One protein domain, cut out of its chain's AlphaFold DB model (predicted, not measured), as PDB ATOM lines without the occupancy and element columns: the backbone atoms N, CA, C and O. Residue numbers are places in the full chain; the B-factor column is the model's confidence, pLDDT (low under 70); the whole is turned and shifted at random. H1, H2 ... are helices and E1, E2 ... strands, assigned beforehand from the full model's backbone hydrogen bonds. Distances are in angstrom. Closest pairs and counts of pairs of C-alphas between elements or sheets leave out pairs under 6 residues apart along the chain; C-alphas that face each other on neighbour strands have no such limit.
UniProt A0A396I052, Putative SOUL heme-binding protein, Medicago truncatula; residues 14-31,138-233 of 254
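AT A GLANCE: This is residues 14 to 31 and 138 to 233 of the 254 residues of the protein "Putative SOUL heme-binding protein" of Medicago truncatula (UniProt A0A396I052). A strongly twisted sheet of five strands has one helix, H1, packed along one face, and a second, longer helix, H2, sticks out from this body as an arm with its residues 212 to 233. The body without that free stretch spans 49 by 28 by 24 A, and the arm stretches the whole to 68 by 33 by 27 A. The printed part has 114 residues, with two named helices and five named strands along the chain as E1, E2, E3, H1, E4, E5, H2. The sheet, in the order E1, E2, E3, E5, E4, is antiparallel throughout, and the class is mixed, helices and strands. The whole is loose, with a radius of gyration of the C-alphas of 19.4 A.

HOW THE PARTS SIT: In the sheet, E3, residues 139 to 146, and E5, residues 193 to 202, are inner strands and antiparallel neighbours, with N 143 and O 196 2.9 A apart, within hydrogen-bond range. On the other side of E5 is edge strand E4, residues 170 to 180, which bends by 85 degrees at residue 174; N 177 and O 197 are 2.8 A apart. E4 and E5 form a hairpin. On the other side of E3 is E2, residues 25 to 29, with N 27 and O 140 2.9 A apart. E2 forms a hairpin with edge strand E1, residues 15 to 20, where N 18 and O 26 are 2.8 A apart. H1, residues 151 to 167, is on the sheet at a height over the sheet of 8.4 A, and the sheet and H1 form two layers, a helix on one face of a sheet. It lies over E5, E4 and, only just, with 3 C-alphas, E3. It runs along the strands, at 25 degrees to E4 on the local plane; its closest C-alphas to E5 are those of Val 158 and Val 196, 6.4 A. E3, H1 and E4 make a split strand-helix-strand unit, two strands running the same way with E5 between them, and its crossover is right-handed. H2, residues 207 to 233, is not on the sheet, is apart from H1, and is only just apart from E4, at 8.1 A. In H1 and H2 every O i to N i+4 pair is within hydrogen-bond range.

IN THESE COORDINATES: E1 begins at C-alpha 15 (246.118, 217.296, 235.144) and measures 13.1 A; E2 measures 12.6 A, E3 22.6 A, E4 24.3 A and E5 27.2 A. H1 begins at C-alpha 151 (245.095, 243.386, 230.466) and measures 24.2 A. H2 measures 38.1 A and ends at C-alpha 233 (214.713, 221.293, 275.414).

THE WHOLE: The C-alphas farthest apart, of Ala 185 and Leu 231, are 68.2 A from each other. Residues 32 to 137 are not printed, and C-alphas 31 and 138 are 7.6 A apart across the cut. The link E4 to E5, residues 181 to 192, is long. The mean pLDDT of the printed part is 79.7, with residues 183 to 186 and 202 to 233 under 70.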
ATOM      1  N   LYS A  14     247.424 216.808 230.578       86.69
ATOM      2  CA  LYS A  14     246.722 216.037 231.604       86.69
ATOM      3  C   LYS A  14     247.036 216.617 232.979       86.69
ATOM      4  O   LYS A  14     248.198 216.841 233.322       86.69
ATOM      5  N   TYR A  15     245.994 216.821 233.775       91.69
ATOM      6  CA  TYR A  15     246.118 217.296 235.144       91.69
ATOM      7  C   TYR A  15     245.215 216.514 236.093       91.69
ATOM      8  O   TYR A  15     244.166 215.995 235.716       91.69
ATOM      9  N   GLU A  16     245.627 216.478 237.352       93.31
ATOM     10  CA  GLU A  16     244.858 215.955 238.474       93.31
ATOM     11  C   GLU A  16     244.251 217.129 239.254       93.31
ATOM     12  O   GLU A  16     244.946 218.098 239.577       93.31
ATOM     13  N   ILE A  17     242.956 217.064 239.562       93.56
ATOM     14  CA  ILE A  17     242.290 218.072 240.395       93.56
ATOM     15  C   ILE A  17     242.532 217.720 241.863       93.56
ATOM     16  O   ILE A  17     242.034 216.711 242.350       93.56
ATOM     17  N   LEU A  18     243.266 218.574 242.578       91.50
ATOM     18  CA  LEU A  18     243.552 218.387 244.004       91.50
ATOM     19  C   LEU A  18     242.478 219.007 244.905       91.50
ATOM     20  O   LEU A  18     242.224 218.514 246.001       91.50
ATOM     21  N   LYS A  19     241.881 220.127 244.481       89.62
ATOM     22  CA  LYS A  19     240.849 220.842 245.246       89.62
ATOM     23  C   LYS A  19     239.984 221.673 244.307       89.62
ATOM     24  O   LYS A  19     240.515 222.426 243.497       89.62
ATOM     25  N   THR A  20     238.672 221.603 244.483       92.81
ATOM     26  CA  THR A  20     237.710 222.476 243.799       92.81
ATOM     27  C   THR A  20     237.077 223.407 244.819       92.81
ATOM     28  O   THR A  20     236.644 222.968 245.883       92.81
ATOM     29  N   THR A  21     237.032 224.699 244.508       91.81
ATOM     30  CA  THR A  21     236.311 225.705 245.296       91.81
ATOM     31  C   THR A  21     235.326 226.448 244.401       91.81
ATOM     32  O   THR A  21     235.292 226.227 243.193       91.81
ATOM     33  N   GLN A  22     234.534 227.350 244.981       89.62
ATOM     34  CA  GLN A  22     233.637 228.213 244.206       89.62
ATOM     35  C   GLN A  22     234.396 229.201 243.302       89.62
ATOM     36  O   GLN A  22     233.883 229.575 242.255       89.62
ATOM     37  N   ASN A  23     235.612 229.608 243.691       90.62
ATOM     38  CA  ASN A  23     236.342 230.694 243.025       90.62
ATOM     39  C   ASN A  23     237.516 230.209 242.167       90.62
ATOM     40  O   ASN A  23     237.895 230.890 241.219       90.62
ATOM     41  N   TYR A  24     238.121 229.073 242.516       94.19
ATOM     42  CA  TYR A  24     239.311 228.542 241.851       94.19
ATOM     43  C   TYR A  24     239.422 227.017 241.997       94.19
ATOM     44  O   TYR A  24     238.818 226.403 242.884       94.19
ATOM     45  N   VAL A  25     240.250 226.408 241.154       95.00
ATOM     46  CA  VAL A  25     240.579 224.977 241.193       95.00
ATOM     47  C   VAL A  25     242.083 224.809 241.362       95.00
ATOM     48  O   VAL A  25     242.861 225.495 240.708       95.00
ATOM     49  N   ILE A  26     242.509 223.892 242.224       94.50
ATOM     50  CA  ILE A  26     243.910 223.482 242.325       94.50
ATOM     51  C   ILE A  26     244.127 222.286 241.416       94.50
ATOM     52  O   ILE A  26     243.510 221.236 241.607       94.50
ATOM     53  N   ARG A  27     245.039 222.441 240.460       94.31
ATOM     54  CA  ARG A  27     245.417 221.407 239.500       94.31
ATOM     55  C   ARG A  27     246.892 221.054 239.657       94.31
ATOM     56  O   ARG A  27     247.729 221.929 239.880       94.31
ATOM     57  N   LYS A  28     247.211 219.770 239.533       92.69
ATOM     58  CA  LYS A  28     248.575 219.242 239.485       92.69
ATOM     59  C   LYS A  28     248.846 218.725 238.082       92.69
ATOM     60  O   LYS A  28     248.124 217.860 237.600       92.69
ATOM     61  N   TYR A  29     249.892 219.248 237.459       90.81
ATOM     62  CA  TYR A  29     250.321 218.861 236.122       90.81
ATOM     63  C   TYR A  29     251.504 217.904 236.221       90.81
ATOM     64  O   TYR A  29     252.387 218.073 237.071       90.81
ATOM     65  N   ALA A  30     251.495 216.880 235.371       90.31
ATOM     66  CA  ALA A  30     252.648 216.012 235.181       90.31
ATOM     67  C   ALA A  30     253.761 216.764 234.426       90.31
ATOM     68  O   ALA A  30     253.464 217.764 233.768       90.31
ATOM     69  N   PRO A  31     255.023 216.306 234.511       89.56
ATOM     70  CA  PRO A  31     256.083 216.822 233.657       89.56
ATOM     71  C   PRO A  31     255.697 216.730 232.177       89.56
ATOM     72  O   PRO A  31     255.100 215.740 231.751       89.56
ATOM     73  N   LYS A 138     254.231 220.599 238.192       90.06
ATOM     74  CA  LYS A 138     253.881 221.799 238.969       90.06
ATOM     75  C   LYS A 138     252.434 221.764 239.444       90.06
ATOM     76  O   LYS A 138     251.568 221.111 238.859       90.06
ATOM     77  N   LYS A 139     252.167 222.495 240.527       92.75
ATOM     78  CA  LYS A 139     250.818 222.735 241.048       92.75
ATOM     79  C   LYS A 139     250.425 224.176 240.768       92.75
ATOM     80  O   LYS A 139     251.202 225.091 241.041       92.75
ATOM     81  N   TYR A 140     249.208 224.361 240.280       93.81
ATOM     82  CA  TYR A 140     248.660 225.671 239.962       93.81
ATOM     83  C   TYR A 140     247.299 225.859 240.628       93.81
ATOM     84  O   TYR A 140     246.470 224.947 240.633       93.81
ATOM     85  N   GLY A 141     247.065 227.057 241.157       94.12
ATOM     86  CA  GLY A 141     245.712 227.572 241.341       94.12
ATOM     87  C   GLY A 141     245.220 228.131 240.011       94.12
ATOM     88  O   GLY A 141     245.968 228.844 239.344       94.12
ATOM     89  N   VAL A 142     244.001 227.781 239.610       94.75
ATOM     90  CA  VAL A 142     243.455 228.091 238.284       94.75
ATOM     91  C   VAL A 142     242.076 228.728 238.394       94.75
ATOM     92  O   VAL A 142     241.212 228.228 239.118       94.75
ATOM     93  N   VAL A 143     241.866 229.803 237.633       95.50
ATOM     94  CA  VAL A 143     240.561 230.446 237.427       95.50
ATOM     95  C   VAL A 143     240.239 230.452 235.947       95.50
ATOM     96  O   VAL A 143     240.987 231.021 235.155       95.50
ATOM     97  N   THR A 144     239.097 229.874 235.588       92.62
ATOM     98  CA  THR A 144     238.570 229.883 234.223       92.62
ATOM     99  C   THR A 144     237.581 231.034 234.051       92.62
ATOM    100  O   THR A 144     236.749 231.284 234.922       92.62
ATOM    101  N   PHE A 145     237.661 231.750 232.932       92.12
ATOM    102  CA  PHE A 145     236.758 232.849 232.607       92.12
ATOM    103  C   PHE A 145     236.491 232.940 231.101       92.12
ATOM    104  O   PHE A 145     237.324 232.563 230.275       92.12
ATOM    105  N   GLY A 146     235.303 233.439 230.756       89.44
ATOM    106  CA  GLY A 146     234.893 233.685 229.376       89.44
ATOM    107  C   GLY A 146     235.251 235.088 228.887       89.44
ATOM    108  O   GLY A 146     235.507 235.980 229.695       89.44
ATOM    109  N   GLY A 147     235.210 235.308 227.572       87.00
ATOM    110  CA  GLY A 147     235.318 236.647 226.982       87.00
ATOM    111  C   GLY A 147     236.696 236.998 226.413       87.00
ATOM    112  O   GLY A 147     237.512 236.136 226.078       87.00
ATOM    113  N   VAL A 148     236.946 238.302 226.269       85.44
ATOM    114  CA  VAL A 148     238.238 238.840 225.820       85.44
ATOM    115  C   VAL A 148     239.175 238.970 227.019       85.44
ATOM    116  O   VAL A 148     238.832 239.604 228.013       85.44
ATOM    117  N   ALA A 149     240.370 238.392 226.916       85.81
ATOM    118  CA  ALA A 149     241.423 238.531 227.917       85.81
ATOM    119  C   ALA A 149     242.189 239.854 227.718       85.81
ATOM    120  O   ALA A 149     243.311 239.845 227.218       85.81
ATOM    121  N   SER A 150     241.562 240.989 228.048       85.69
ATOM    122  CA  SER A 150     242.266 242.280 228.112       85.69
ATOM    123  C   SER A 150     243.151 242.357 229.359       85.69
ATOM    124  O   SER A 150     242.919 241.632 230.331       85.69
ATOM    125  N   ASP A 151     244.144 243.245 229.356       85.50
ATOM    126  CA  ASP A 151     245.095 243.386 230.466       85.50
ATOM    127  C   ASP A 151     244.380 243.708 231.789       85.50
ATOM    128  O   ASP A 151     244.756 243.201 232.846       85.50
ATOM    129  N   GLU A 152     243.307 244.500 231.738       88.19
ATOM    130  CA  GLU A 152     242.497 244.873 232.900       88.19
ATOM    131  C   GLU A 152     241.757 243.664 233.474       88.19
ATOM    132  O   GLU A 152     241.817 243.418 234.681       88.19
ATOM    133  N   VAL A 153     241.109 242.875 232.608       90.31
ATOM    134  CA  VAL A 153     240.376 241.666 233.009       90.31
ATOM    135  C   VAL A 153     241.342 240.639 233.586       90.31
ATOM    136  O   VAL A 153     241.081 240.066 234.643       90.31
ATOM    137  N   VAL A 154     242.482 240.419 232.927       89.38
ATOM    138  CA  VAL A 154     243.505 239.480 233.400       89.38
ATOM    139  C   VAL A 154     244.030 239.920 234.763       89.38
ATOM    140  O   VAL A 154     244.046 239.112 235.692       89.38
ATOM    141  N   LYS A 155     244.372 241.203 234.934       90.75
ATOM    142  CA  LYS A 155     244.843 241.752 236.212       90.75
ATOM    143  C   LYS A 155     243.815 241.572 237.331       90.75
ATOM    144  O   LYS A 155     244.184 241.167 238.433       90.75
ATOM    145  N   GLU A 156     242.537 241.819 237.054       94.38
ATOM    146  CA  GLU A 156     241.452 241.601 238.016       94.38
ATOM    147  C   GLU A 156     241.358 240.127 238.442       94.38
ATOM    148  O   GLU A 156     241.247 239.825 239.634       94.38
ATOM    149  N   LYS A 157     241.422 239.189 237.486       93.88
ATOM    150  CA  LYS A 157     241.347 237.747 237.772       93.88
ATOM    151  C   LYS A 157     242.567 237.241 238.538       93.88
ATOM    152  O   LYS A 157     242.390 236.457 239.468       93.88
ATOM    153  N   VAL A 158     243.769 237.705 238.190       92.62
ATOM    154  CA  VAL A 158     245.018 237.383 238.904       92.62
ATOM    155  C   VAL A 158     244.925 237.819 240.361       92.62
ATOM    156  O   VAL A 158     245.196 237.024 241.257       92.62
ATOM    157  N   GLU A 159     244.488 239.052 240.614       93.06
ATOM    158  CA  GLU A 159     244.415 239.581 241.976       93.06
ATOM    159  C   GLU A 159     243.352 238.860 242.815       93.06
ATOM    160  O   GLU A 159     243.610 238.461 243.951       93.06
ATOM    161  N   LYS A 160     242.177 238.590 242.231       94.62
ATOM    162  CA  LYS A 160     241.135 237.785 242.888       94.62
ATOM    163  C   LYS A 160     241.618 236.372 243.218       94.62
ATOM    164  O   LYS A 160     241.336 235.878 244.312       94.62
ATOM    165  N   LEU A 161     242.346 235.729 242.301       93.69
ATOM    166  CA  LEU A 161     242.925 234.403 242.516       93.69
ATOM    167  C   LEU A 161     243.949 234.432 243.654       93.69
ATOM    168  O   LEU A 161     243.858 233.615 244.569       93.69
ATOM    169  N   ARG A 162     244.872 235.399 243.632       92.00
ATOM    170  CA  ARG A 162     245.900 235.580 244.664       92.00
ATOM    171  C   ARG A 162     245.280 235.715 246.056       92.00
ATOM    172  O   ARG A 162     245.630 234.950 246.948       92.00
ATOM    173  N   LEU A 163     244.298 236.605 246.214       92.62
ATOM    174  CA  LEU A 163     243.598 236.816 247.486       92.62
ATOM    175  C   LEU A 163     242.876 235.552 247.979       92.62
ATOM    176  O   LEU A 163     242.911 235.241 249.169       92.62
ATOM    177  N   CYS A 164     242.233 234.801 247.079       91.94
ATOM    178  CA  CYS A 164     241.566 233.548 247.445       91.94
ATOM    179  C   CYS A 164     242.559 232.457 247.867       91.94
ATOM    180  O   CYS A 164     242.278 231.714 248.806       91.94
ATOM    181  N   LEU A 165     243.705 232.359 247.189       90.88
ATOM    182  CA  LEU A 165     244.759 231.397 247.511       90.88
ATOM    183  C   LEU A 165     245.403 231.708 248.864       90.88
ATOM    184  O   LEU A 165     245.514 230.813 249.698       90.88
ATOM    185  N   GLU A 166     245.749 232.971 249.113       89.69
ATOM    186  CA  GLU A 166     246.345 233.406 250.381       89.69
ATOM    187  C   GLU A 166     245.386 233.218 251.560       89.69
ATOM    188  O   GLU A 166     245.788 232.704 252.605       89.69
ATOM    189  N   LYS A 167     244.098 233.540 251.379       88.88
ATOM    190  CA  LYS A 167     243.052 233.294 252.388       88.88
ATOM    191  C   LYS A 167     242.950 231.817 252.780       88.88
ATOM    192  O   LYS A 167     242.642 231.503 253.931       88.88
ATOM    193  N   ASP A 168     243.203 230.921 251.833       86.62
ATOM    194  CA  ASP A 168     243.174 229.475 252.045       86.62
ATOM    195  C   ASP A 168     244.534 228.895 252.484       86.62
ATOM    196  O   ASP A 168     244.647 227.679 252.660       86.62
ATOM    197  N   GLY A 169     245.547 229.743 252.704       86.38
ATOM    198  CA  GLY A 169     246.867 229.353 253.205       86.38
ATOM    199  C   GLY A 169     247.841 228.852 252.136       86.38
ATOM    200  O   GLY A 169     248.817 228.181 252.469       86.38
ATOM    201  N   PHE A 170     247.592 229.140 250.856       88.25
ATOM    202  CA  PHE A 170     248.516 228.826 249.767       88.25
ATOM    203  C   PHE A 170     249.456 229.995 249.492       88.25
ATOM    204  O   PHE A 170     249.018 231.139 249.367       88.25
ATOM    205  N   LYS A 171     250.748 229.699 249.315       88.38
ATOM    206  CA  LYS A 171     251.735 230.693 248.888       88.38
ATOM    207  C   LYS A 171     251.851 230.683 247.367       88.38
ATOM    208  O   LYS A 171     252.239 229.667 246.789       88.38
ATOM    209  N   VAL A 172     251.527 231.811 246.738       89.12
ATOM    210  CA  VAL A 172     251.712 232.030 245.295       89.12
ATOM    211  C   VAL A 172     253.170 232.380 245.009       89.12
ATOM    212  O   VAL A 172     253.791 233.122 245.770       89.12
ATOM    213  N   ILE A 173     253.736 231.821 243.938       86.00
ATOM    214  CA  ILE A 173     255.149 231.989 243.583       86.00
ATOM    215  C   ILE A 173     255.283 232.324 242.111       86.00
ATOM    216  O   ILE A 173     254.643 231.702 241.267       86.00
ATOM    217  N   GLY A 174     256.193 233.253 241.827       82.69
ATOM    218  CA  GLY A 174     256.493 233.687 240.473       82.69
ATOM    219  C   GLY A 174     255.341 234.457 239.834       82.69
ATOM    220  O   GLY A 174     254.406 234.902 240.502       82.69
ATOM    221  N   ASP A 175     255.446 234.623 238.521       87.19
ATOM    222  CA  ASP A 175     254.434 235.297 237.717       87.19
ATOM    223  C   ASP A 175     253.237 234.385 237.419       87.19
ATOM    224  O   ASP A 175     253.321 233.154 237.463       87.19
ATOM    225  N   PHE A 176     252.110 235.005 237.077       89.94
ATOM    226  CA  PHE A 176     250.943 234.284 236.586       89.94
ATOM    227  C   PHE A 176     251.148 233.832 235.133       89.94
ATOM    228  O   PHE A 176     251.934 234.404 234.376       89.94
ATOM    229  N   LEU A 177     250.387 232.819 234.738       91.00
ATOM    230  CA  LEU A 177     250.308 232.321 233.372       91.00
ATOM    231  C   LEU A 177     248.899 232.571 232.834       91.00
ATOM    232  O   LEU A 177     247.914 232.309 233.526       91.00
ATOM    233  N   LEU A 178     248.800 233.047 231.597       90.69
ATOM    234  CA  LEU A 178     247.535 233.190 230.882       90.69
ATOM    235  C   LEU A 178     247.393 232.058 229.863       90.69
ATOM    236  O   LEU A 178     248.119 232.025 228.872       90.69
ATOM    237  N   GLY A 179     246.450 231.149 230.096       89.19
ATOM    238  CA  GLY A 179     246.091 230.075 229.175       89.19
ATOM    239  C   GLY A 179     244.942 230.469 228.258       89.19
ATOM    240  O   GLY A 179     243.829 230.716 228.718       89.19
ATOM    241  N   ARG A 180     245.195 230.500 226.950       87.06
ATOM    242  CA  ARG A 180     244.195 230.791 225.914       87.06
ATOM    243  C   ARG A 180     243.888 229.519 225.131       87.06
ATOM    244  O   ARG A 180     244.774 228.956 224.491       87.06
ATOM    245  N   TYR A 181     242.643 229.050 225.197       81.25
ATOM    246  CA  TYR A 181     242.233 227.778 224.582       81.25
ATOM    247  C   TYR A 181     241.715 227.939 223.158       81.25
ATOM    248  O   TYR A 181     241.779 227.010 222.357       81.25
ATOM    249  N   ASN A 182     241.177 229.113 222.846       78.25
ATOM    250  CA  ASN A 182     240.484 229.356 221.595       78.25
ATOM    251  C   ASN A 182     241.288 230.303 220.700       78.25
ATOM    252  O   ASN A 182     241.750 231.342 221.180       78.25
ATOM    253  N   PRO A 183     241.404 230.011 219.391       69.75
ATOM    254  CA  PRO A 183     242.057 230.917 218.461       69.75
ATOM    255  C   PRO A 183     241.259 232.230 218.350       69.75
ATOM    256  O   PRO A 183     240.035 232.191 218.141       69.75
ATOM    257  N   PRO A 184     241.926 233.398 218.453       65.69
ATOM    258  CA  PRO A 184     241.258 234.696 218.526       65.69
ATOM    259  C   PRO A 184     240.574 235.112 217.216       65.69
ATOM    260  O   PRO A 184     239.630 235.894 217.261       65.69
ATOM    261  N   ALA A 185     240.997 234.586 216.064       67.12
ATOM    262  CA  ALA A 185     240.447 234.970 214.760       67.12
ATOM    263  C   ALA A 185     239.109 234.284 214.412       67.12
ATOM    264  O   ALA A 185     238.337 234.821 213.627       67.12
ATOM    265  N   ILE A 186     238.833 233.103 214.976       67.88
ATOM    266  CA  ILE A 186     237.728 232.228 214.525       67.88
ATOM    267  C   ILE A 186     236.631 232.094 215.595       67.88
ATOM    268  O   ILE A 186     235.478 231.806 215.283       67.88
ATOM    269  N   THR A 187     236.960 232.322 216.871       72.00
ATOM    270  CA  THR A 187     236.021 232.100 217.984       72.00
ATOM    271  C   THR A 187     235.363 233.404 218.427       72.00
ATOM    272  O   THR A 187     236.058 234.363 218.784       72.00
ATOM    273  N   ILE A 188     234.028 233.424 218.478       81.00
ATOM    274  CA  ILE A 188     233.242 234.548 219.013       81.00
ATOM    275  C   ILE A 188     233.685 234.829 220.462       81.00
ATOM    276  O   ILE A 188     233.769 233.883 221.248       81.00
ATOM    277  N   PRO A 189     233.950 236.095 220.848       79.12
ATOM    278  CA  PRO A 189     234.530 236.435 222.148       79.12
ATOM    279  C   PRO A 189     233.840 235.813 223.365       79.12
ATOM    280  O   PRO A 189     234.520 235.306 224.250       79.12
ATOM    281  N   MET A 190     232.504 235.797 223.398       82.00
ATOM    282  CA  MET A 190     231.731 235.273 224.532       82.00
ATOM    283  C   MET A 190     231.925 233.764 224.762       82.00
ATOM    284  O   MET A 190     231.801 233.302 225.891       82.00
ATOM    285  N   PHE A 191     232.281 233.008 223.720       82.50
ATOM    286  CA  PHE A 191     232.509 231.560 223.793       82.50
ATOM    287  C   PHE A 191     233.991 231.186 223.914       82.50
ATOM    288  O   PHE A 191     234.340 230.012 223.797       82.50
ATOM    289  N   ARG A 192     234.882 232.164 224.120       83.38
ATOM    290  CA  ARG A 192     236.297 231.890 224.385       83.38
ATOM    291  C   ARG A 192     236.479 231.469 225.830       83.38
ATOM    292  O   ARG A 192     235.970 232.134 226.725       83.38
ATOM    293  N   THR A 193     237.268 230.431 226.037       87.31
ATOM    294  CA  THR A 193     237.718 229.971 227.344       87.31
ATOM    295  C   THR A 193     239.142 230.453 227.569       87.31
ATOM    296  O   THR A 193     240.056 230.138 226.800       87.31
ATOM    297  N   ASN A 194     239.332 231.211 228.643       89.81
ATOM    298  CA  ASN A 194     240.638 231.651 229.108       89.81
ATOM    299  C   ASN A 194     240.845 231.189 230.547       89.81
ATOM    300  O   ASN A 194     239.891 231.049 231.314       89.81
ATOM    301  N   GLU A 195     242.098 230.982 230.925       92.00
ATOM    302  CA  GLU A 195     242.473 230.615 232.280       92.00
ATOM    303  C   GLU A 195     243.617 231.484 232.787       92.00
ATOM    304  O   GLU A 195     244.577 231.747 232.069       92.00
ATOM    305  N   VAL A 196     243.524 231.908 234.044       92.75
ATOM    306  CA  VAL A 196     244.668 232.430 234.793       92.75
ATOM    307  C   VAL A 196     245.174 231.318 235.694       92.75
ATOM    308  O   VAL A 196     244.402 230.770 236.484       92.75
ATOM    309  N   LEU A 197     246.463 231.008 235.594       93.00
ATOM    310  CA  LEU A 197     247.143 230.050 236.449       93.00
ATOM    311  C   LEU A 197     248.188 230.770 237.300       93.00
ATOM    312  O   LEU A 197     248.890 231.666 236.836       93.00
ATOM    313  N   SER A 198     248.319 230.372 238.558       92.25
ATOM    314  CA  SER A 198     249.360 230.871 239.458       92.25
ATOM    315  C   SER A 198     250.028 229.694 240.147       92.25
ATOM    316  O   SER A 198     249.336 228.831 240.693       92.25
ATOM    317  N   SER A 199     251.360 229.612 240.075       91.44
ATOM    318  CA  SER A 199     252.100 228.528 240.724       91.44
ATOM    319  C   SER A 199     251.958 228.639 242.235       91.44
ATOM    320  O   SER A 199     252.054 229.731 242.796       91.44
ATOM    321  N   ILE A 200     251.733 227.504 242.894       91.12
ATOM    322  CA  ILE A 200     251.545 227.452 244.344       91.12
ATOM    323  C   ILE A 200     252.533 226.490 244.999       91.12
ATOM    324  O   ILE A 200     252.791 225.400 244.483       91.12
ATOM    325  N   LEU A 201     253.017 226.856 246.186       84.19
ATOM    326  CA  LEU A 201     253.545 225.890 247.147       84.19
ATOM    327  C   LEU A 201     252.514 225.644 248.244       84.19
ATOM    328  O   LEU A 201     251.813 226.550 248.699       84.19
ATOM    329  N   PHE A 202     252.439 224.386 248.667       67.88
ATOM    330  CA  PHE A 202     251.767 224.038 249.908       67.88
ATOM    331  C   PHE A 202     252.656 224.493 251.061       67.88
ATOM    332  O   PHE A 202     253.766 223.986 251.207       67.88
ATOM    333  N   ASP A 203     252.167 225.420 251.876       54.66
ATOM    334  CA  ASP A 203     252.808 225.723 253.148       54.66
ATOM    335  C   ASP A 203     252.409 224.642 254.159       54.66
ATOM    336  O   ASP A 203     251.326 224.675 254.749       54.66
ATOM    337  N   THR A 204     253.245 223.612 254.294       52.81
ATOM    338  CA  THR A 204     252.977 222.447 255.149       52.81
ATOM    339  C   THR A 204     252.929 222.781 256.640       52.81
ATOM    340  O   THR A 204     252.361 221.993 257.397       52.81
ATOM    341  N   ASN A 205     253.475 223.923 257.074       47.28
ATOM    342  CA  ASN A 205     253.665 224.208 258.498       47.28
ATOM    343  C   ASN A 205     252.475 224.908 259.159       47.28
ATOM    344  O   ASN A 205     252.128 224.569 260.287       47.28
ATOM    345  N   PHE A 206     251.807 225.840 258.478       49.50
ATOM    346  CA  PHE A 206     250.723 226.615 259.102       49.50
ATOM    347  C   PHE A 206     249.324 226.097 258.735       49.50
ATOM    348  O   PHE A 206     248.404 226.084 259.555       49.50
ATOM    349  N   SER A 207     249.163 225.602 257.505       51.97
ATOM    350  CA  SER A 207     247.859 225.204 256.966       51.97
ATOM    351  C   SER A 207     247.346 223.881 257.535       51.97
ATOM    352  O   SER A 207     246.151 223.764 257.785       51.97
ATOM    353  N   ASN A 208     248.224 222.914 257.826       50.16
ATOM    354  CA  ASN A 208     247.828 221.658 258.467       50.16
ATOM    355  C   ASN A 208     247.291 221.894 259.877       50.16
ATOM    356  O   ASN A 208     246.269 221.318 260.227       50.16
ATOM    357  N   LEU A 209     247.917 222.780 260.661       53.06
ATOM    358  CA  LEU A 209     247.453 223.101 262.009       53.06
ATOM    359  C   LEU A 209     246.097 223.816 261.962       53.06
ATOM    360  O   LEU A 209     245.171 223.419 262.658       53.06
ATOM    361  N   VAL A 210     245.938 224.812 261.084       58.38
ATOM    362  CA  VAL A 210     244.666 225.531 260.920       58.38
ATOM    363  C   VAL A 210     243.577 224.624 260.345       58.38
ATOM    364  O   VAL A 210     242.448 224.669 260.818       58.38
ATOM    365  N   TRP A 211     243.880 223.765 259.372       51.59
ATOM    366  CA  TRP A 211     242.930 222.792 258.823       51.59
ATOM    367  C   TRP A 211     242.517 221.753 259.871       51.59
ATOM    368  O   TRP A 211     241.328 221.462 260.007       51.59
ATOM    369  N   PHE A 212     243.467 221.252 260.665       53.44
ATOM    370  CA  PHE A 212     243.209 220.321 261.764       53.44
ATOM    371  C   PHE A 212     242.378 220.982 262.870       53.44
ATOM    372  O   PHE A 212     241.379 220.413 263.308       53.44
ATOM    373  N   LEU A 213     242.707 222.220 263.251       57.97
ATOM    374  CA  LEU A 213     241.947 223.009 264.220       57.97
ATOM    375  C   LEU A 213     240.541 223.325 263.704       57.97
ATOM    376  O   LEU A 213     239.572 223.109 264.418       57.97
ATOM    377  N   LYS A 214     240.387 223.748 262.447       55.31
ATOM    378  CA  LYS A 214     239.084 224.084 261.851       55.31
ATOM    379  C   LYS A 214     238.192 222.849 261.698       55.31
ATOM    380  O   LYS A 214     236.994 222.932 261.952       55.31
ATOM    381  N   LYS A 215     238.767 221.690 261.355       51.53
ATOM    382  CA  LYS A 215     238.064 220.397 261.331       51.53
ATOM    383  C   LYS A 215     237.671 219.931 262.737       51.53
ATOM    384  O   LYS A 215     236.572 219.408 262.910       51.53
ATOM    385  N   SER A 216     238.535 220.149 263.728       54.44
ATOM    386  CA  SER A 216     238.261 219.827 265.132       54.44
ATOM    387  C   SER A 216     237.142 220.714 265.694       54.44
ATOM    388  O   SER A 216     236.126 220.201 266.151       54.44
ATOM    389  N   ILE A 217     237.241 222.038 265.541       59.25
ATOM    390  CA  ILE A 217     236.254 223.015 266.034       59.25
ATOM    391  C   ILE A 217     234.868 222.775 265.423       59.25
ATOM    392  O   ILE A 217     233.876 222.780 266.147       59.25
ATOM    393  N   ASN A 218     234.776 222.495 264.117       53.84
ATOM    394  CA  ASN A 218     233.479 222.260 263.477       53.84
ATOM    395  C   ASN A 218     232.798 220.988 264.018       53.84
ATOM    396  O   ASN A 218     231.591 220.972 264.235       53.84
ATOM    397  N   ARG A 219     233.573 219.942 264.342       53.88
ATOM    398  CA  ARG A 219     233.064 218.719 264.983       53.88
ATOM    399  C   ARG A 219     232.551 218.969 266.409       53.88
ATOM    400  O   ARG A 219     231.587 218.324 266.813       53.88
ATOM    401  N   TYR A 220     233.139 219.913 267.147       57.50
ATOM    402  CA  TYR A 220     232.656 220.301 268.477       57.50
ATOM    403  C   TYR A 220     231.456 221.247 268.436       57.50
ATOM    404  O   TYR A 220     230.615 221.145 269.319       57.50
ATOM    405  N   ILE A 221     231.309 222.098 267.416       60.56
ATOM    406  CA  ILE A 221     230.132 222.971 267.263       60.56
ATOM    407  C   ILE A 221     228.851 222.143 267.120       60.56
ATOM    408  O   ILE A 221     227.891 222.392 267.844       60.56
ATOM    409  N   TYR A 222     228.850 221.104 266.278       57.94
ATOM    410  CA  TYR A 222     227.692 220.209 266.158       57.94
ATOM    411  C   TYR A 222     227.408 219.441 267.452       57.94
ATOM    412  O   TYR A 222     226.248 219.268 267.815       57.94
ATOM    413  N   LEU A 223     228.450 219.025 268.178       59.41
ATOM    414  CA  LEU A 223     228.289 218.349 269.464       59.41
ATOM    415  C   LEU A 223     227.725 219.299 270.533       59.41
ATOM    416  O   LEU A 223     226.839 218.912 271.284       59.41
ATOM    417  N   PHE A 224     228.183 220.552 270.570       57.25
ATOM    418  CA  PHE A 224     227.711 221.570 271.507       57.25
ATOM    419  C   PHE A 224     226.268 221.977 271.208       57.25
ATOM    420  O   PHE A 224     225.462 222.098 272.121       57.25
ATOM    421  N   GLN A 225     225.915 222.120 269.931       59.03
ATOM    422  CA  GLN A 225     224.558 222.443 269.497       59.03
ATOM    423  C   GLN A 225     223.592 221.280 269.781       59.03
ATOM    424  O   GLN A 225     222.472 221.512 270.224       59.03
ATOM    425  N   PHE A 226     224.043 220.030 269.636       61.03
ATOM    426  CA  PHE A 226     223.267 218.843 270.001       61.03
ATOM    427  C   PHE A 226     223.092 218.702 271.523       61.03
ATOM    428  O   PHE A 226     221.983 218.480 271.999       61.03
ATOM    429  N   ILE A 227     224.161 218.907 272.302       64.44
ATOM    430  CA  ILE A 227     224.121 218.897 273.772       64.44
ATOM    431  C   ILE A 227     223.226 220.023 274.306       64.44
ATOM    432  O   ILE A 227     222.450 219.786 275.225       64.44
ATOM    433  N   TYR A 228     223.278 221.223 273.722       65.00
ATOM    434  CA  TYR A 228     222.429 222.346 274.126       65.00
ATOM    435  C   TYR A 228     220.944 222.049 273.879       65.00
ATOM    436  O   TYR A 228     220.117 222.293 274.752       65.00
ATOM    437  N   VAL A 229     220.598 221.442 272.737       63.91
ATOM    438  CA  VAL A 229     219.221 221.000 272.452       63.91
ATOM    439  C   VAL A 229     218.767 219.926 273.451       63.91
ATOM    440  O   VAL A 229     217.673 220.023 274.001       63.91
ATOM    441  N   VAL A 230     219.608 218.937 273.757       65.62
ATOM    442  CA  VAL A 230     219.267 217.852 274.696       65.62
ATOM    443  C   VAL A 230     219.197 218.332 276.154       65.62
ATOM    444  O   VAL A 230     218.327 217.897 276.898       65.62
ATOM    445  N   LEU A 231     220.061 219.243 276.598       63.22
ATOM    446  CA  LEU A 231     220.042 219.726 277.985       63.22
ATOM    447  C   LEU A 231     218.971 220.789 278.241       63.22
ATOM    448  O   LEU A 231     218.439 220.827 279.345       63.22
ATOM    449  N   PHE A 232     218.637 221.634 277.259       60.38
ATOM    450  CA  PHE A 232     217.672 222.723 277.461       60.38
ATOM    451  C   PHE A 232     216.253 222.423 276.964       60.38
ATOM    452  O   PHE A 232     215.311 222.959 277.539       60.38
ATOM    453  N   TYR A 233     216.059 221.571 275.950       58.12
ATOM    454  CA  TYR A 233     214.713 221.293 275.414       58.12
ATOM    455  C   TYR A 233     214.117 219.958 275.872       58.12
ATOM    456  O   TYR A 233     212.895 219.824 275.925       58.12
TER     457      TYR A 233